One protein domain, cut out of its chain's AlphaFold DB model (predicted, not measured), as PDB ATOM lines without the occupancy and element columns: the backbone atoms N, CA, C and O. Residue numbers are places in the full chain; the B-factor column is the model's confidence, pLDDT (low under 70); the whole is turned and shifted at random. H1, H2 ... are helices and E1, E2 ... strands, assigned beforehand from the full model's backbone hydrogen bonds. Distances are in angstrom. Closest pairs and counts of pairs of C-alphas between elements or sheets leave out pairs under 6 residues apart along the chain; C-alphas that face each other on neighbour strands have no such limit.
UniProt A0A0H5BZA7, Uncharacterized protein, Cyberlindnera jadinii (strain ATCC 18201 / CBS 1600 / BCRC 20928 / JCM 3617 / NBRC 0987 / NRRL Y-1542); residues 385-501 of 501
ATOM      1  N   ASP A 385      -1.437 -22.043 -22.048       60.16
ATOM      2  CA  ASP A 385      -2.681 -21.257 -22.069       60.16
ATOM      3  C   ASP A 385      -3.941 -22.150 -22.087       60.16
ATOM      4  O   ASP A 385      -4.985 -21.733 -21.580       60.16
ATOM      5  N   ARG A 386      -3.842 -23.392 -22.593       57.97
ATOM      6  CA  ARG A 386      -4.897 -24.415 -22.484       57.97
ATOM      7  C   ARG A 386      -5.082 -24.906 -21.046       57.97
ATOM      8  O   ARG A 386      -6.217 -24.959 -20.586       57.97
ATOM      9  N   GLU A 387      -4.013 -25.209 -20.306       57.25
ATOM     10  CA  GLU A 387      -4.129 -25.561 -18.879       57.25
ATOM     11  C   GLU A 387      -4.783 -24.436 -18.070       57.25
ATOM     12  O   GLU A 387      -5.613 -24.708 -17.210       57.25
ATOM     13  N   ILE A 388      -4.474 -23.172 -18.379       60.59
ATOM     14  CA  ILE A 388      -5.091 -22.004 -17.727       60.59
ATOM     15  C   ILE A 388      -6.566 -21.834 -18.145       60.59
ATOM     16  O   ILE A 388      -7.381 -21.383 -17.344       60.59
ATOM     17  N   ALA A 389      -6.939 -22.219 -19.370       54.97
ATOM     18  CA  ALA A 389      -8.332 -22.232 -19.832       54.97
ATOM     19  C   ALA A 389      -9.174 -23.374 -19.221       54.97
ATOM     20  O   ALA A 389     -10.402 -23.267 -19.173       54.97
ATOM     21  N   HIS A 390      -8.524 -24.458 -18.787       50.84
ATOM     22  CA  HIS A 390      -9.155 -25.659 -18.230       50.84
ATOM     23  C   HIS A 390      -8.987 -25.816 -16.706       50.84
ATOM     24  O   HIS A 390      -9.651 -26.674 -16.119       50.84
ATOM     25  N   SER A 391      -8.153 -25.008 -16.040       54.09
ATOM     26  CA  SER A 391      -8.038 -25.029 -14.578       54.09
ATOM     27  C   SER A 391      -9.287 -24.438 -13.914       54.09
ATOM     28  O   SER A 391      -9.949 -23.537 -14.429       54.09
ATOM     29  N   LEU A 392      -9.595 -24.918 -12.706       50.75
ATOM     30  CA  LEU A 392     -10.719 -24.430 -11.891       50.75
ATOM     31  C   LEU A 392     -10.538 -22.973 -11.408       50.75
ATOM     32  O   LEU A 392     -11.418 -22.424 -10.747       50.75
ATOM     33  N   GLU A 393      -9.402 -22.348 -11.719       51.72
ATOM     34  CA  GLU A 393      -8.979 -21.043 -11.212       51.72
ATOM     35  C   GLU A 393      -9.546 -19.876 -12.055       51.72
ATOM     36  O   GLU A 393      -9.687 -18.759 -11.551       51.72
ATOM     37  N   VAL A 394      -9.902 -20.116 -13.328       61.69
ATOM     38  CA  VAL A 394     -10.405 -19.094 -14.266       61.69
ATOM     39  C   VAL A 394     -11.719 -19.547 -14.906       61.69
ATOM     40  O   VAL A 394     -11.754 -20.470 -15.711       61.69
ATOM     41  N   SER A 395     -12.828 -18.860 -14.609       65.38
ATOM     42  CA  SER A 395     -14.115 -19.202 -15.231       65.38
ATOM     43  C   SER A 395     -14.122 -18.879 -16.738       65.38
ATOM     44  O   SER A 395     -13.958 -17.709 -17.105       65.38
ATOM     45  N   PRO A 396     -14.405 -19.855 -17.626       71.75
ATOM     46  CA  PRO A 396     -14.539 -19.614 -19.065       71.75
ATOM     47  C   PRO A 396     -15.876 -18.941 -19.437       71.75
ATOM     48  O   PRO A 396     -16.101 -18.603 -20.604       71.75
ATOM     49  N   VAL A 397     -16.782 -18.748 -18.473       80.44
ATOM     50  CA  VAL A 397     -18.137 -18.224 -18.681       80.44
ATOM     51  C   VAL A 397     -18.159 -16.706 -18.447       80.44
ATOM     52  O   VAL A 397     -17.656 -16.236 -17.424       80.44
ATOM     53  N   PRO A 398     -18.747 -15.893 -19.348       83.56
ATOM     54  CA  PRO A 398     -18.867 -14.455 -19.120       83.56
ATOM     55  C   PRO A 398     -19.766 -14.164 -17.917       83.56
ATOM     56  O   PRO A 398     -20.848 -14.735 -17.787       83.56
ATOM     57  N   LYS A 399     -19.345 -13.218 -17.068       85.19
ATOM     58  CA  LYS A 399     -20.156 -12.729 -15.942       85.19
ATOM     59  C   LYS A 399     -21.552 -12.306 -16.409       85.19
ATOM     60  O   LYS A 399     -21.701 -11.704 -17.471       85.19
ATOM     61  N   LEU A 400     -22.566 -12.527 -15.569       86.44
ATOM     62  CA  LEU A 400     -23.952 -12.140 -15.861       86.44
ATOM     63  C   LEU A 400     -24.087 -10.647 -16.218       86.44
ATOM     64  O   LEU A 400     -24.852 -10.291 -17.110       86.44
ATOM     65  N   SER A 401     -23.283  -9.779 -15.596       86.69
ATOM     66  CA  SER A 401     -23.213  -8.354 -15.937       86.69
ATOM     67  C   SER A 401     -22.692  -8.093 -17.356       86.69
ATOM     68  O   SER A 401     -23.204  -7.209 -18.030       86.69
ATOM     69  N   GLU A 402     -21.734  -8.874 -17.857       87.75
ATOM     70  CA  GLU A 402     -21.285  -8.799 -19.253       87.75
ATOM     71  C   GLU A 402     -22.389  -9.269 -20.213       87.75
ATOM     72  O   GLU A 402     -22.630  -8.616 -21.224       87.75
ATOM     73  N   LEU A 403     -23.107 -10.351 -19.886       87.19
ATOM     74  CA  LEU A 403     -24.242 -10.824 -20.692       87.19
ATOM     75  C   LEU A 403     -25.381  -9.792 -20.755       87.19
ATOM     76  O   LEU A 403     -25.916  -9.546 -21.836       87.19
ATOM     77  N   ALA A 404     -25.699  -9.135 -19.637       89.25
ATOM     78  CA  ALA A 404     -26.667  -8.043 -19.598       89.25
ATOM     79  C   ALA A 404     -26.206  -6.843 -20.446       89.25
ATOM     80  O   ALA A 404     -26.954  -6.365 -21.299       89.25
ATOM     81  N   LEU A 405     -24.955  -6.389 -20.279       88.94
ATOM     82  CA  LEU A 405     -24.404  -5.264 -21.046       88.94
ATOM     83  C   LEU A 405     -24.399  -5.525 -22.559       88.94
ATOM     84  O   LEU A 405     -24.687  -4.605 -23.318       88.94
ATOM     85  N   ARG A 406     -24.164  -6.766 -23.012       87.38
ATOM     86  CA  ARG A 406     -24.287  -7.131 -24.437       87.38
ATOM     87  C   ARG A 406     -25.696  -6.915 -24.989       87.38
ATOM     88  O   ARG A 406     -25.828  -6.544 -26.150       87.38
ATOM     89  N   ARG A 407     -26.752  -7.093 -24.183       85.56
ATOM     90  CA  ARG A 407     -28.121  -6.776 -24.623       85.56
ATOM     91  C   ARG A 407     -28.375  -5.267 -24.677       85.56
ATOM     92  O   ARG A 407     -29.093  -4.837 -25.580       85.56
ATOM     93  N   PHE A 408     -27.758  -4.489 -23.783       85.44
ATOM     94  CA  PHE A 408     -27.777  -3.017 -23.803       85.44
ATOM     95  C   PHE A 408     -26.968  -2.399 -24.959       85.44
ATOM     96  O   PHE A 408     -27.286  -1.293 -25.374       85.44
ATOM     97  N   CYS A 409     -25.974  -3.094 -25.529       84.06
ATOM     98  CA  CYS A 409     -25.259  -2.628 -26.732       84.06
ATOM     99  C   CYS A 409     -26.160  -2.455 -27.970       84.06
ATOM    100  O   CYS A 409     -25.760  -1.772 -28.907       84.06
ATOM    101  N   HIS A 410     -27.346  -3.071 -27.970       79.88
ATOM    102  CA  HIS A 410     -28.363  -2.985 -29.025       79.88
ATOM    103  C   HIS A 410     -29.666  -2.390 -28.462       79.88
ATOM    104  O   HIS A 410     -30.740  -2.994 -28.568       79.88
ATOM    105  N   TYR A 411     -29.541  -1.265 -27.756       85.19
ATOM    106  CA  TYR A 411     -30.656  -0.494 -27.218       85.19
ATOM    107  C   TYR A 411     -30.488   0.974 -27.618       85.19
ATOM    108  O   TYR A 411     -29.528   1.624 -27.200       85.19
ATOM    109  N   ASP A 412     -31.420   1.480 -28.419       78.06
ATOM    110  CA  ASP A 412     -31.419   2.862 -28.892       78.06
ATOM    111  C   ASP A 412     -31.917   3.782 -27.771       78.06
ATOM    112  O   ASP A 412     -33.087   3.749 -27.398       78.06
ATOM    113  N   VAL A 413     -31.010   4.565 -27.179       82.12
ATOM    114  CA  VAL A 413     -31.308   5.353 -25.972       82.12
ATOM    115  C   VAL A 413     -31.808   6.749 -26.323       82.12
ATOM    116  O   VAL A 413     -31.119   7.513 -27.001       82.12
ATOM    117  N   THR A 414     -32.961   7.144 -25.783       83.44
ATOM    118  CA  THR A 414     -33.491   8.500 -25.964       83.44
ATOM    119  C   THR A 414     -32.845   9.534 -25.026       83.44
ATOM    120  O   THR A 414     -32.344   9.238 -23.933       83.44
ATOM    121  N   LEU A 415     -32.917  10.813 -25.414       78.25
ATOM    122  CA  LEU A 415     -32.492  11.941 -24.572       78.25
ATOM    123  C   LEU A 415     -33.311  12.044 -23.265       78.25
ATOM    124  O   LEU A 415     -32.803  12.496 -22.240       78.25
ATOM    125  N   SER A 416     -34.572  11.607 -23.285       82.69
ATOM    126  CA  SER A 416     -35.439  11.481 -22.106       82.69
ATOM    127  C   SER A 416     -34.948  10.406 -21.136       82.69
ATOM    128  O   SER A 416     -34.842  10.660 -19.935       82.69
ATOM    129  N   GLU A 417     -34.599   9.224 -21.644       84.25
ATOM    130  CA  GLU A 417     -34.132   8.110 -20.816       84.25
ATOM    131  C   GLU A 417     -32.782   8.408 -20.184       84.25
ATOM    132  O   GLU A 417     -32.619   8.175 -18.994       84.25
ATOM    133  N   THR A 418     -31.838   9.011 -20.906       82.69
ATOM    134  CA  THR A 418     -30.539   9.364 -20.306       82.69
ATOM    135  C   THR A 418     -30.641  10.432 -19.218       82.69
ATOM    136  O   THR A 418     -29.926  10.341 -18.218       82.69
ATOM    137  N   LYS A 419     -31.571  11.392 -19.331       83.12
ATOM    138  CA  LYS A 419     -31.902  12.320 -18.230       83.12
ATOM    139  C   LYS A 419     -32.484  11.581 -17.020       83.12
ATOM    140  O   LYS A 419     -32.102  11.880 -15.891       83.12
ATOM    141  N   LEU A 420     -33.356  10.593 -17.239       85.06
ATOM    142  CA  LEU A 420     -33.899   9.755 -16.166       85.06
ATOM    143  C   LEU A 420     -32.806   8.888 -15.517       85.06
ATOM    144  O   LEU A 420     -32.666   8.902 -14.298       85.06
ATOM    145  N   TRP A 421     -31.993   8.195 -16.318       84.56
ATOM    146  CA  TRP A 421     -30.920   7.298 -15.882       84.56
ATOM    147  C   TRP A 421     -29.846   8.023 -15.069       84.56
ATOM    148  O   TRP A 421     -29.396   7.488 -14.059       84.56
ATOM    149  N   LYS A 422     -29.486   9.261 -15.446       82.56
ATOM    150  CA  LYS A 422     -28.590  10.116 -14.647       82.56
ATOM    151  C   LYS A 422     -29.116  10.362 -13.225       82.56
ATOM    152  O   LYS A 422     -28.307  10.497 -12.313       82.56
ATOM    153  N   ARG A 423     -30.443  10.378 -13.030       83.81
ATOM    154  CA  ARG A 423     -31.107  10.575 -11.728       83.81
ATOM    155  C   ARG A 423     -31.409   9.269 -10.976       83.81
ATOM    156  O   ARG A 423     -31.538   9.310  -9.758       83.81
ATOM    157  N   THR A 424     -31.570   8.134 -11.663       87.56
ATOM    158  CA  THR A 424     -32.053   6.875 -11.052       87.56
ATOM    159  C   THR A 424     -31.025   5.748 -10.963       87.56
ATOM    160  O   THR A 424     -31.202   4.840 -10.153       87.56
ATOM    161  N   ILE A 425     -29.961   5.762 -11.773       85.88
ATOM    162  CA  ILE A 425     -28.974   4.673 -11.840       85.88
ATOM    163  C   ILE A 425     -27.703   5.065 -11.063       85.88
ATOM    164  O   ILE A 425     -27.176   6.151 -11.302       85.88
ATOM    165  N   PRO A 426     -27.134   4.201 -10.197       89.00
ATOM    166  CA  PRO A 426     -25.869   4.478  -9.512       89.00
ATOM    167  C   PRO A 426     -24.695   4.746 -10.470       89.00
ATOM    168  O   PRO A 426     -24.541   4.063 -11.484       89.00
ATOM    169  N   ILE A 427     -23.814   5.689 -10.111       84.69
ATOM    170  CA  ILE A 427     -22.708   6.208 -10.949       84.69
ATOM    171  C   ILE A 427     -21.812   5.093 -11.529       84.69
ATOM    172  O   ILE A 427     -21.400   5.152 -12.690       84.69
ATOM    173  N   TYR A 428     -21.535   4.038 -10.755       83.25
ATOM    174  CA  TYR A 428     -20.768   2.876 -11.225       83.25
ATOM    175  C   TYR A 428     -21.450   2.170 -12.412       83.25
ATOM    176  O   TYR A 428     -20.822   1.912 -13.442       83.25
ATOM    177  N   THR A 429     -22.758   1.933 -12.304       85.62
ATOM    178  CA  THR A 429     -23.571   1.329 -13.363       85.62
ATOM    179  C   THR A 429     -23.715   2.275 -14.557       85.62
ATOM    180  O   THR A 429     -23.600   1.813 -15.691       85.62
ATOM    181  N   GLN A 430     -23.847   3.594 -14.345       85.19
ATOM    182  CA  GLN A 430     -23.826   4.582 -15.439       85.19
ATOM    183  C   GLN A 430     -22.536   4.473 -16.275       85.19
ATOM    184  O   GLN A 430     -22.596   4.401 -17.504       85.19
ATOM    185  N   ARG A 431     -21.364   4.380 -15.625       85.88
ATOM    186  CA  ARG A 431     -20.064   4.191 -16.301       85.88
ATOM    187  C   ARG A 431     -20.006   2.879 -17.096       85.88
ATOM    188  O   ARG A 431     -19.463   2.860 -18.202       85.88
ATOM    189  N   MET A 432     -20.591   1.793 -16.583       85.06
ATOM    190  CA  MET A 432     -20.685   0.514 -17.304       85.06
ATOM    191  C   MET A 432     -21.627   0.576 -18.516       85.06
ATOM    192  O   MET A 432     -21.262   0.077 -19.580       85.06
ATOM    193  N   VAL A 433     -22.791   1.221 -18.384       86.56
ATOM    194  CA  VAL A 433     -23.760   1.408 -19.479       86.56
ATOM    195  C   VAL A 433     -23.178   2.303 -20.575       86.56
ATOM    196  O   VAL A 433     -23.184   1.909 -21.736       86.56
ATOM    197  N   THR A 434     -22.564   3.438 -20.225       85.38
ATOM    198  CA  THR A 434     -21.898   4.335 -21.195       85.38
ATOM    199  C   THR A 434     -20.852   3.583 -22.022       85.38
ATOM    200  O   THR A 434     -20.832   3.659 -23.250       85.38
ATOM    201  N   LYS A 435     -20.018   2.777 -21.351       86.81
ATOM    202  CA  LYS A 435     -19.008   1.923 -21.986       86.81
ATOM    203  C   LYS A 435     -19.624   0.848 -22.896       86.81
ATOM    204  O   LYS A 435     -19.016   0.506 -23.909       86.81
ATOM    205  N   ALA A 436     -20.788   0.298 -22.547       86.81
ATOM    206  CA  ALA A 436     -21.503  -0.666 -23.384       86.81
ATOM    207  C   ALA A 436     -22.074  -0.012 -24.646       86.81
ATOM    208  O   ALA A 436     -21.850  -0.527 -25.738       86.81
ATOM    209  N   LEU A 437     -22.724   1.148 -24.510       87.31
ATOM    210  CA  LEU A 437     -23.281   1.917 -25.625       87.31
ATOM    211  C   LEU A 437     -22.188   2.326 -26.619       87.31
ATOM    212  O   LEU A 437     -22.267   1.976 -27.793       87.31
ATOM    213  N   GLN A 438     -21.100   2.941 -26.138       85.12
ATOM    214  CA  GLN A 438     -19.941   3.290 -26.971       85.12
ATOM    215  C   GLN A 438     -19.381   2.071 -27.729       85.12
ATOM    216  O   GLN A 438     -19.030   2.174 -28.900       85.12
ATOM    217  N   LYS A 439     -19.313   0.895 -27.092       84.88
ATOM    218  CA  LYS A 439     -18.789  -0.331 -27.721       84.88
ATOM    219  C   LYS A 439     -19.779  -1.033 -28.654       84.88
ATOM    220  O   LYS A 439     -19.312  -1.778 -29.509       84.88
ATOM    221  N   GLY A 440     -21.083  -0.795 -28.503       83.81
ATOM    222  CA  GLY A 440     -22.107  -1.183 -29.477       83.81
ATOM    223  C   GLY A 440     -22.014  -0.321 -30.736       83.81
ATOM    224  O   GLY A 440     -21.840  -0.853 -31.825       83.81
ATOM    225  N   ILE A 441     -21.988   1.006 -30.563       84.06
ATOM    226  CA  ILE A 441     -21.817   2.001 -31.639       84.06
ATOM    227  C   ILE A 441     -20.565   1.721 -32.491       84.06
ATOM    228  O   ILE A 441     -20.611   1.809 -33.715       84.06
ATOM    229  N   TYR A 442     -19.447   1.354 -31.853       85.38
ATOM    230  CA  TYR A 442     -18.171   1.061 -32.521       85.38
ATOM    231  C   TYR A 442     -17.910  -0.428 -32.811       85.38
ATOM    232  O   TYR A 442     -16.787  -0.773 -33.195       85.38
ATOM    233  N   ASP A 443     -18.910  -1.295 -32.625       82.94
ATOM    234  CA  ASP A 443     -18.867  -2.731 -32.939       82.94
ATOM    235  C   ASP A 443     -17.594  -3.444 -32.406       82.94
ATOM    236  O   ASP A 443     -16.869  -4.138 -33.125       82.94
ATOM    237  N   GLU A 444     -17.252  -3.231 -31.119       85.12
ATOM    238  CA  GLU A 444     -16.096  -3.889 -30.472       85.12
ATOM    239  C   GLU A 444     -16.405  -5.371 -30.147       85.12
ATOM    240  O   GLU A 444     -16.575  -5.788 -28.991       85.12
ATOM    241  N   CYS A 445     -16.468  -6.170 -31.206       89.12
ATOM    242  CA  CYS A 445     -16.842  -7.578 -31.198       89.12
ATOM    243  C   CYS A 445     -15.710  -8.551 -30.838       89.12
ATOM    244  O   CYS A 445     -14.520  -8.222 -30.841       89.12
ATOM    245  N   CYS A 446     -16.122  -9.774 -30.502       90.38
ATOM    246  CA  CYS A 446     -15.260 -10.927 -30.288       90.38
ATOM    247  C   CYS A 446     -14.479 -11.276 -31.561       90.38
ATOM    248  O   CYS A 446     -15.010 -11.171 -32.662       90.38
ATOM    249  N   SER A 447     -13.257 -11.785 -31.416       87.56
ATOM    250  CA  SER A 447     -12.376 -12.147 -32.539       87.56
ATOM    251  C   SER A 447     -12.623 -13.526 -33.167       87.56
ATOM    252  O   SER A 447     -11.741 -14.024 -33.861       87.56
ATOM    253  N   VAL A 448     -13.779 -14.144 -32.888       87.69
ATOM    254  CA  VAL A 448     -14.149 -15.504 -33.340       87.69
ATOM    255  C   VAL A 448     -15.644 -15.601 -33.662       87.69
ATOM    256  O   VAL A 448     -16.004 -15.986 -34.764       87.69
ATOM    257  N   CYS A 449     -16.529 -15.239 -32.725       88.25
ATOM    258  CA  CYS A 449     -17.985 -15.381 -32.902       88.25
ATOM    259  C   CYS A 449     -18.742 -14.066 -33.168       88.25
ATOM    260  O   CYS A 449     -19.963 -14.046 -33.034       88.25
ATOM    261  N   ASP A 450     -18.029 -12.968 -33.444       84.56
ATOM    262  CA  ASP A 450     -18.550 -11.639 -33.817       84.56
ATOM    263  C   ASP A 450     -19.638 -11.013 -32.917       84.56
ATOM    264  O   ASP A 450     -20.227  -9.991 -33.250       84.56
ATOM    265  N   LYS A 451     -19.855 -11.543 -31.709       87.00
ATOM    266  CA  LYS A 451     -20.708 -10.924 -30.680       87.00
ATOM    267  C   LYS A 451     -19.994  -9.727 -30.049       87.00
ATOM    268  O   LYS A 451     -18.824  -9.858 -29.678       87.00
ATOM    269  N   VAL A 452     -20.698  -8.608 -29.845       87.94
ATOM    270  CA  VAL A 452     -20.187  -7.426 -29.120       87.94
ATOM    271  C   VAL A 452     -19.642  -7.843 -27.746       87.94
ATOM    272  O   VAL A 452     -20.235  -8.682 -27.066       87.94
ATOM    273  N   THR A 453     -18.503  -7.285 -27.323       87.12
ATOM    274  CA  THR A 453     -17.903  -7.573 -26.004       87.12
ATOM    275  C   THR A 453     -17.633  -6.291 -25.236       87.12
ATOM    276  O   THR A 453     -16.863  -5.447 -25.690       87.12
ATOM    277  N   VAL A 454     -18.214  -6.112 -24.048       85.94
ATOM    278  CA  VAL A 454     -17.991  -4.884 -23.259       85.94
ATOM    279  C   VAL A 454     -16.776  -5.045 -22.346       85.94
ATOM    280  O   VAL A 454     -15.923  -4.154 -22.236       85.94
ATOM    281  N   ASN A 455     -16.658  -6.232 -21.763       88.12
ATOM    282  CA  ASN A 455     -15.590  -6.698 -20.899       88.12
ATOM    283  C   ASN A 455     -15.178  -8.097 -21.400       88.12
ATOM    284  O   ASN A 455     -15.696  -9.100 -20.908       88.12
ATOM    285  N   PRO A 456     -14.297  -8.189 -22.415       87.25
ATOM    286  CA  PRO A 456     -13.843  -9.482 -22.917       87.25
ATOM    287  C   PRO A 456     -13.089 -10.239 -21.821       87.25
ATOM    288  O   PRO A 456     -12.249  -9.649 -21.131       87.25
ATOM    289  N   ILE A 457     -13.395 -11.533 -21.672       87.75
ATOM    290  CA  ILE A 457     -12.845 -12.375 -20.599       87.75
ATOM    291  C   ILE A 457     -11.338 -12.524 -20.772       87.75
ATOM    292  O   ILE A 457     -10.608 -12.463 -19.788       87.75
ATOM    293  N   ALA A 458     -10.881 -12.651 -22.013       86.56
ATOM    294  CA  ALA A 458      -9.481 -12.785 -22.370       86.56
ATOM    295  C   ALA A 458      -9.120 -11.869 -23.546       86.56
ATOM    296  O   ALA A 458      -9.989 -11.426 -24.308       86.56
ATOM    297  N   LYS A 459      -7.827 -11.572 -23.683       89.88
ATOM    298  CA  LYS A 459      -7.253 -10.764 -24.765       89.88
ATOM    299  C   LYS A 459      -5.921 -11.369 -25.193       89.88
ATOM    300  O   LYS A 459      -5.145 -11.772 -24.333       89.88
ATOM    301  N   ALA A 460      -5.635 -11.333 -26.486       88.81
ATOM    302  CA  ALA A 460      -4.315 -11.636 -27.031       88.81
ATOM    303  C   ALA A 460      -3.815 -10.448 -27.861       88.81
ATOM    304  O   ALA A 460      -4.618  -9.654 -28.373       88.81
ATOM    305  N   LEU A 461      -2.495 -10.321 -27.970       88.94
ATOM    306  CA  LEU A 461      -1.835  -9.458 -28.940       88.94
ATOM    307  C   LEU A 461      -1.256 -10.323 -30.056       88.94
ATOM    308  O   LEU A 461      -0.726 -11.404 -29.807       88.94
ATOM    309  N   GLU A 462      -1.363  -9.822 -31.277       88.00
ATOM    310  CA  GLU A 462      -0.722 -10.386 -32.455       88.00
ATOM    311  C   GLU A 462       0.079  -9.270 -33.126       88.00
ATOM    312  O   GLU A 462      -0.477  -8.201 -33.375       88.00
ATOM    313  N   TRP A 463       1.356  -9.482 -33.420       87.38
ATOM    314  CA  TRP A 463       2.155  -8.550 -34.213       87.38
ATOM    315  C   TRP A 463       2.263  -9.095 -35.628       87.38
ATOM    316  O   TRP A 463       2.737 -10.212 -35.817       87.38
ATOM    317  N   TRP A 464       1.789  -8.316 -36.596       85.75
ATOM    318  CA  TRP A 464       1.706  -8.705 -38.001       85.75
ATOM    319  C   TRP A 464       2.671  -7.875 -38.845       85.75
ATOM    320  O   TRP A 464       2.732  -6.652 -38.693       85.75
ATOM    321  N   ASP A 465       3.384  -8.533 -39.753       83.25
ATOM    322  CA  ASP A 465       4.208  -7.867 -40.758       83.25
ATOM    323  C   ASP A 465       3.344  -7.505 -41.981       83.25
ATOM    324  O   ASP A 465       2.825  -8.372 -42.678       83.25
ATOM    325  N   PHE A 466       3.167  -6.208 -42.236       78.44
ATOM    326  CA  PHE A 466       2.585  -5.677 -43.475       78.44
ATOM    327  C   PHE A 466       3.717  -5.190 -44.393       78.44
ATOM    328  O   PHE A 466       4.796  -4.877 -43.894       78.44
ATOM    329  N   LYS A 467       3.469  -5.076 -45.709       73.44
ATOM    330  CA  LYS A 467       4.491  -4.845 -46.761       73.44
ATOM    331  C   LYS A 467       5.612  -3.867 -46.369       73.44
ATOM    332  O   LYS A 467       6.776  -4.249 -46.381       73.44
ATOM    333  N   ASP A 468       5.254  -2.656 -45.939       75.12
ATOM    334  CA  ASP A 468       6.211  -1.607 -45.543       75.12
ATOM    335  C   ASP A 468       6.348  -1.432 -44.015       75.12
ATOM    336  O   ASP A 468       6.952  -0.466 -43.543       75.12
ATOM    337  N   GLN A 469       5.716  -2.292 -43.207       80.81
ATOM    338  CA  GLN A 469       5.539  -2.124 -41.759       80.81
ATOM    339  C   GLN A 469       5.586  -3.469 -41.012       80.81
ATOM    340  O   GLN A 469       4.560  -4.115 -40.804       80.81
ATOM    341  N   THR A 470       6.759  -3.842 -40.497       82.56
ATOM    342  CA  THR A 470       6.912  -5.007 -39.607       82.56
ATOM    343  C   THR A 470       6.200  -4.820 -38.262       82.56
ATOM    344  O   THR A 470       5.997  -3.699 -37.789       82.56
ATOM    345  N   HIS A 471       5.855  -5.923 -37.609       83.44
ATOM    346  CA  HIS A 471       5.467  -6.056 -36.206       83.44
ATOM    347  C   HIS A 471       4.394  -5.047 -35.755       83.44
ATOM    348  O   HIS A 471       4.511  -4.409 -34.706       83.44
ATOM    349  N   VAL A 472       3.349  -4.855 -36.562       87.88
ATOM    350  CA  VAL A 472       2.228  -3.965 -36.240       87.88
ATOM    351  C   VAL A 472       1.315  -4.654 -35.217       87.88
ATOM    352  O   VAL A 472       0.770  -5.717 -35.522       87.88
ATOM    353  N   PRO A 473       1.106  -4.085 -34.013       89.81
ATOM    354  CA  PRO A 473       0.334  -4.738 -32.965       89.81
ATOM    355  C   PRO A 473      -1.177  -4.655 -33.217       89.81
ATOM    356  O   PRO A 473      -1.763  -3.578 -33.372       89.81
ATOM    357  N   VAL A 474      -1.822  -5.813 -33.145       90.38
ATOM    358  CA  VAL A 474      -3.252  -6.057 -33.322       90.38
ATOM    359  C   VAL A 474      -3.806  -6.727 -32.057       90.38
ATOM    360  O   VAL A 474      -3.191  -7.631 -31.497       90.38
ATOM    361  N   ARG A 475      -4.972  -6.289 -31.564       91.44
ATOM    362  CA  ARG A 475      -5.613  -6.814 -30.341       91.44
ATOM    363  C   ARG A 475      -6.808  -7.692 -30.677       91.44
ATOM    364  O   ARG A 475      -7.808  -7.188 -31.197       91.44
ATOM    365  N   ARG A 476      -6.773  -8.947 -30.222       90.62
ATOM    366  CA  ARG A 476      -7.960  -9.808 -30.131       90.62
ATOM    367  C   ARG A 476      -8.646  -9.694 -28.774       90.62
ATOM    368  O   ARG A 476      -8.011  -9.446 -27.747       90.62
ATOM    369  N   ASN A 477      -9.965  -9.859 -28.783       91.56
ATOM    370  CA  ASN A 477     -10.835  -9.831 -27.608       91.56
ATOM    371  C   ASN A 477     -11.737 -11.076 -27.646       91.56
ATOM    372  O   ASN A 477     -12.356 -11.344 -28.676       91.56
ATOM    373  N   PHE A 478     -11.860 -11.804 -26.535       90.69
ATOM    374  CA  PHE A 478     -12.626 -13.057 -26.476       90.69
ATOM    375  C   PHE A 478     -13.821 -12.963 -25.517       90.69
ATOM    376  O   PHE A 478     -13.729 -12.389 -24.429       90.69
ATOM    377  N   CYS A 479     -14.969 -13.510 -25.925       88.94
ATOM    378  CA  CYS A 479     -16.248 -13.345 -25.222       88.94
ATOM    379  C   CYS A 479     -16.578 -14.461 -24.209       88.94
ATOM    380  O   CYS A 479     -17.454 -14.248 -23.365       88.94
ATOM    381  N   CYS A 480     -15.907 -15.612 -24.331       87.06
ATOM    382  CA  CYS A 480     -15.974 -16.825 -23.510       87.06
ATOM    383  C   CYS A 480     -14.703 -17.669 -23.747       87.06
ATOM    384  O   CYS A 480     -14.031 -17.478 -24.764       87.06
ATOM    385  N   GLY A 481     -14.398 -18.617 -22.855       83.44
ATOM    386  CA  GLY A 481     -13.251 -19.526 -22.985       83.44
ATOM    387  C   GLY A 481     -13.298 -20.388 -24.249       83.44
ATOM    388  O   GLY A 481     -12.289 -20.530 -24.920       83.44
ATOM    389  N   ASN A 482     -14.482 -20.823 -24.696       87.25
ATOM    390  CA  ASN A 482     -14.620 -21.559 -25.962       87.25
ATOM    391  C   ASN A 482     -14.145 -20.749 -27.189       87.25
ATOM    392  O   ASN A 482     -13.706 -21.330 -28.173       87.25
ATOM    393  N   CYS A 483     -14.226 -19.412 -27.155       89.06
ATOM    394  CA  CYS A 483     -13.659 -18.561 -28.209       89.06
ATOM    395  C   CYS A 483     -12.151 -18.312 -28.038       89.06
ATOM    396  O   CYS A 483     -11.540 -17.794 -28.963       89.06
ATOM    397  N   VAL A 484     -11.569 -18.637 -26.880       86.12
ATOM    398  CA  VAL A 484     -10.112 -18.705 -26.698       86.12
ATOM    399  C   VAL A 484      -9.608 -20.029 -27.258       86.12
ATOM    400  O   VAL A 484      -8.740 -19.993 -28.118       86.12
ATOM    401  N   ASN A 485     -10.205 -21.162 -26.862       84.31
ATOM    402  CA  ASN A 485      -9.823 -22.496 -27.340       84.31
ATOM    403  C   ASN A 485      -9.818 -22.558 -28.875       84.31
ATOM    404  O   ASN A 485      -8.757 -22.733 -29.446       84.31
ATOM    405  N   VAL A 486     -10.932 -22.221 -29.543       88.12
ATOM    406  CA  VAL A 486     -11.030 -22.211 -31.025       88.12
ATOM    407  C   VAL A 486      -9.974 -21.322 -31.716       88.12
ATOM    408  O   VAL A 486      -9.666 -21.526 -32.887       88.12
ATOM    409  N   TRP A 487      -9.409 -20.326 -31.023       88.19
ATOM    410  CA  TRP A 487      -8.318 -19.495 -31.545       88.19
ATOM    411  C   TRP A 487      -6.918 -20.023 -31.182       88.19
ATOM    412  O   TRP A 487      -5.999 -19.838 -31.973       88.19
ATOM    413  N   LEU A 488      -6.753 -20.688 -30.033       84.31
ATOM    414  CA  LEU A 488      -5.546 -21.463 -29.719       84.31
ATOM    415  C   LEU A 488      -5.406 -22.633 -30.696       84.31
ATOM    416  O   LEU A 488      -4.323 -22.858 -31.218       84.31
ATOM    417  N   ASP A 489      -6.515 -23.292 -31.027       84.38
ATOM    418  CA  ASP A 489      -6.563 -24.373 -32.004       84.38
ATOM    419  C   ASP A 489      -6.102 -23.864 -33.389       84.38
ATOM    420  O   ASP A 489      -5.184 -24.449 -33.939       84.38
ATOM    421  N   ASP A 490      -6.590 -22.710 -33.890       84.25
ATOM    422  CA  ASP A 490      -6.084 -22.041 -35.125       84.25
ATOM    423  C   ASP A 490      -4.584 -21.692 -35.088       84.25
ATOM    424  O   ASP A 490      -3.935 -21.613 -36.135       84.25
ATOM    425  N   VAL A 491      -4.049 -21.413 -33.898       81.88
ATOM    426  CA  VAL A 491      -2.641 -21.065 -33.675       81.88
ATOM    427  C   VAL A 491      -1.766 -22.318 -33.702       81.88
ATOM    428  O   VAL A 491      -0.757 -22.338 -34.407       81.88
ATOM    429  N   GLU A 492      -2.166 -23.368 -32.991       79.06
ATOM    430  CA  GLU A 492      -1.438 -24.633 -32.908       79.06
ATOM    431  C   GLU A 492      -1.478 -25.402 -34.237       79.06
ATOM    432  O   GLU A 492      -0.422 -25.804 -34.716       79.06
ATOM    433  N   ASP A 493      -2.627 -25.435 -34.926       78.31
ATOM    434  CA  ASP A 493      -2.801 -25.963 -36.295       78.31
ATOM    435  C   ASP A 493      -1.751 -25.439 -37.295       78.31
ATOM    436  O   ASP A 493      -1.487 -26.048 -38.334       78.31
ATOM    437  N   LYS A 494      -1.226 -24.233 -37.052       75.50
ATOM    438  CA  LYS A 494      -0.264 -23.544 -37.925       75.50
ATOM    439  C   LYS A 494       1.169 -23.708 -37.439       75.50
ATOM    440  O   LYS A 494       2.062 -23.806 -38.272       75.50
ATOM    441  N   LEU A 495       1.381 -23.798 -36.126       72.50
ATOM    442  CA  LEU A 495       2.668 -24.177 -35.543       72.50
ATOM    443  C   LEU A 495       3.033 -25.623 -35.914       72.50
ATOM    444  O   LEU A 495       4.148 -25.866 -36.369       72.50
ATOM    445  N   GLU A 496       2.086 -26.562 -35.828       69.25
ATOM    446  CA  GLU A 496       2.305 -27.959 -36.224       69.25
ATOM    447  C   GLU A 496       2.655 -28.069 -37.713       69.25
ATOM    448  O   GLU A 496       3.681 -28.661 -38.053       69.25
ATOM    449  N   ARG A 497       1.892 -27.399 -38.594       64.62
ATOM    450  CA  ARG A 497       2.177 -27.340 -40.044       64.62
ATOM    451  C   ARG A 497       3.540 -26.727 -40.380       64.62
ATOM    452  O   ARG A 497       4.110 -27.085 -41.405       64.62
ATOM    453  N   MET A 498       4.070 -25.831 -39.543       57.19
ATOM    454  CA  MET A 498       5.435 -25.306 -39.687       57.19
ATOM    455  C   MET A 498       6.513 -26.266 -39.175       57.19
ATOM    456  O   MET A 498       7.644 -26.181 -39.631       57.19
ATOM    457  N   SER A 499       6.190 -27.151 -38.230       58.12
ATOM    458  CA  SER A 499       7.120 -28.167 -37.715       58.12
ATOM    459  C   SER A 499       7.159 -29.452 -38.554       58.12
ATOM    460  O   SER A 499       8.072 -30.258 -38.401       58.12
ATOM    461  N   SER A 500       6.172 -29.641 -39.437       50.38
ATOM    462  CA  SER A 500       6.062 -30.778 -40.358       50.38
ATOM    463  C   SER A 500       6.606 -30.509 -41.770       50.38
ATOM    464  O   SER A 500       6.454 -31.378 -42.630       50.38
ATOM    465  N   CYS A 501       7.152 -29.315 -42.030       41.88
ATOM    466  CA  CYS A 501       7.679 -28.872 -43.328       41.88
ATOM    467  C   CYS A 501       9.167 -28.507 -43.229       41.88
ATOM    468  O   CYS A 501       9.878 -28.774 -44.222       41.88
TER     469      CYS A 501
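AT A GLANCE: This is residues 385 to 501 of the 501 residues of an uncharacterized protein of Cyberlindnera jadinii (strain ATCC 18201 / CBS 1600 / BCRC 20928 / JCM 3617 / NBRC 0987 / NRRL Y-1542) (UniProt A0A0H5BZA7). A loose, spread-out model: a two-stranded hairpin, E1 and E2, and the long helix H5 come near each other at one end and open as a V, while a group of helices, H2 touching H4 and H3 near H4, lies away from them. Between the V and this group winds a stretch of loop, residues 442 to 457, and the short helix H1 packs on the first part of H5, whose residues 490 to 499 stick out with residues 500 and 501. The printed part has 117 residues, with five named helices and two named strands in the order H1, H2, H3, H4, E1, E2, H5; the sheet E1 - E2 is antiparallel and the class is mixed, helices and strands. The whole is loose, with a radius of gyration of the C-alphas of 18.3 A, and only just flat, spanning 63 by 43 by 19 A.

HOW THE PARTS SIT: H1, residues 385 to 390, touches residues 484 to 488 alone of H5, residues 482 to 499; the closest C-alphas, of Arg 386 and Asn 485, are 7.2 A apart. Their lines stand at a steep tilt of 39 degrees, opposite ways. H2, residues 400 to 408, touches residues 432 to 437 alone of H4, residues 427 to 441, at a steep tilt of 53 degrees, the same way; the closest C-alphas, of Leu 405 and Ala 436, are 5.9 A apart. H3, residues 415 to 424, is close to H4 but not clearly touching, at a shallow tilt of 28 degrees, opposite ways; the closest C-alphas, of Lys 422 and Gln 430, are 7.3 A apart. E1, residues 458 to 466, and E2, residues 469 to 478, form an antiparallel hairpin at 157 degrees between directions, with N 462 and O 474 at 2.9 A and N 476 and O 460 at 2.9 A, both within hydrogen-bond range. The closest C-alphas of E2 and H5, those of Phe 478 and Val 484, are 6.2 A apart. H2 and H5 are apart, and so are H3 and E1. In H1, H2 and H4 every O i to N i+4 pair is within hydrogen-bond range; in H3 5 of 6 are, and in H5 11 of 14.

IN THESE COORDINATES: H1, residues 385 to 390, begins at C-alpha 385 (-2.681, -21.257, -22.069). H2 is residues 400 to 408 and H3 residues 415 to 424. H4, residues 427 to 441, is 21.1 A long. E1, residues 458 to 466, measures 25.3 A from C-alpha 458 (-9.481, -12.785, -22.370), and E2, residues 469 to 478, 26.1 A. H5, residues 482 to 499, is 25.6 A long and ends at C-alpha 499 (7.120, -28.167, -37.715).

THE WHOLE: The C-alphas farthest apart, of Arg 423 and Cys 501, the chain's last residue, are 63.7 A apart. The printed part has no cut. The link from H4 to E1, 16 residues, is long. The mean pLDDT of the printed part is 81.0; residues 385 to 395 and 496 to 501 are under 70.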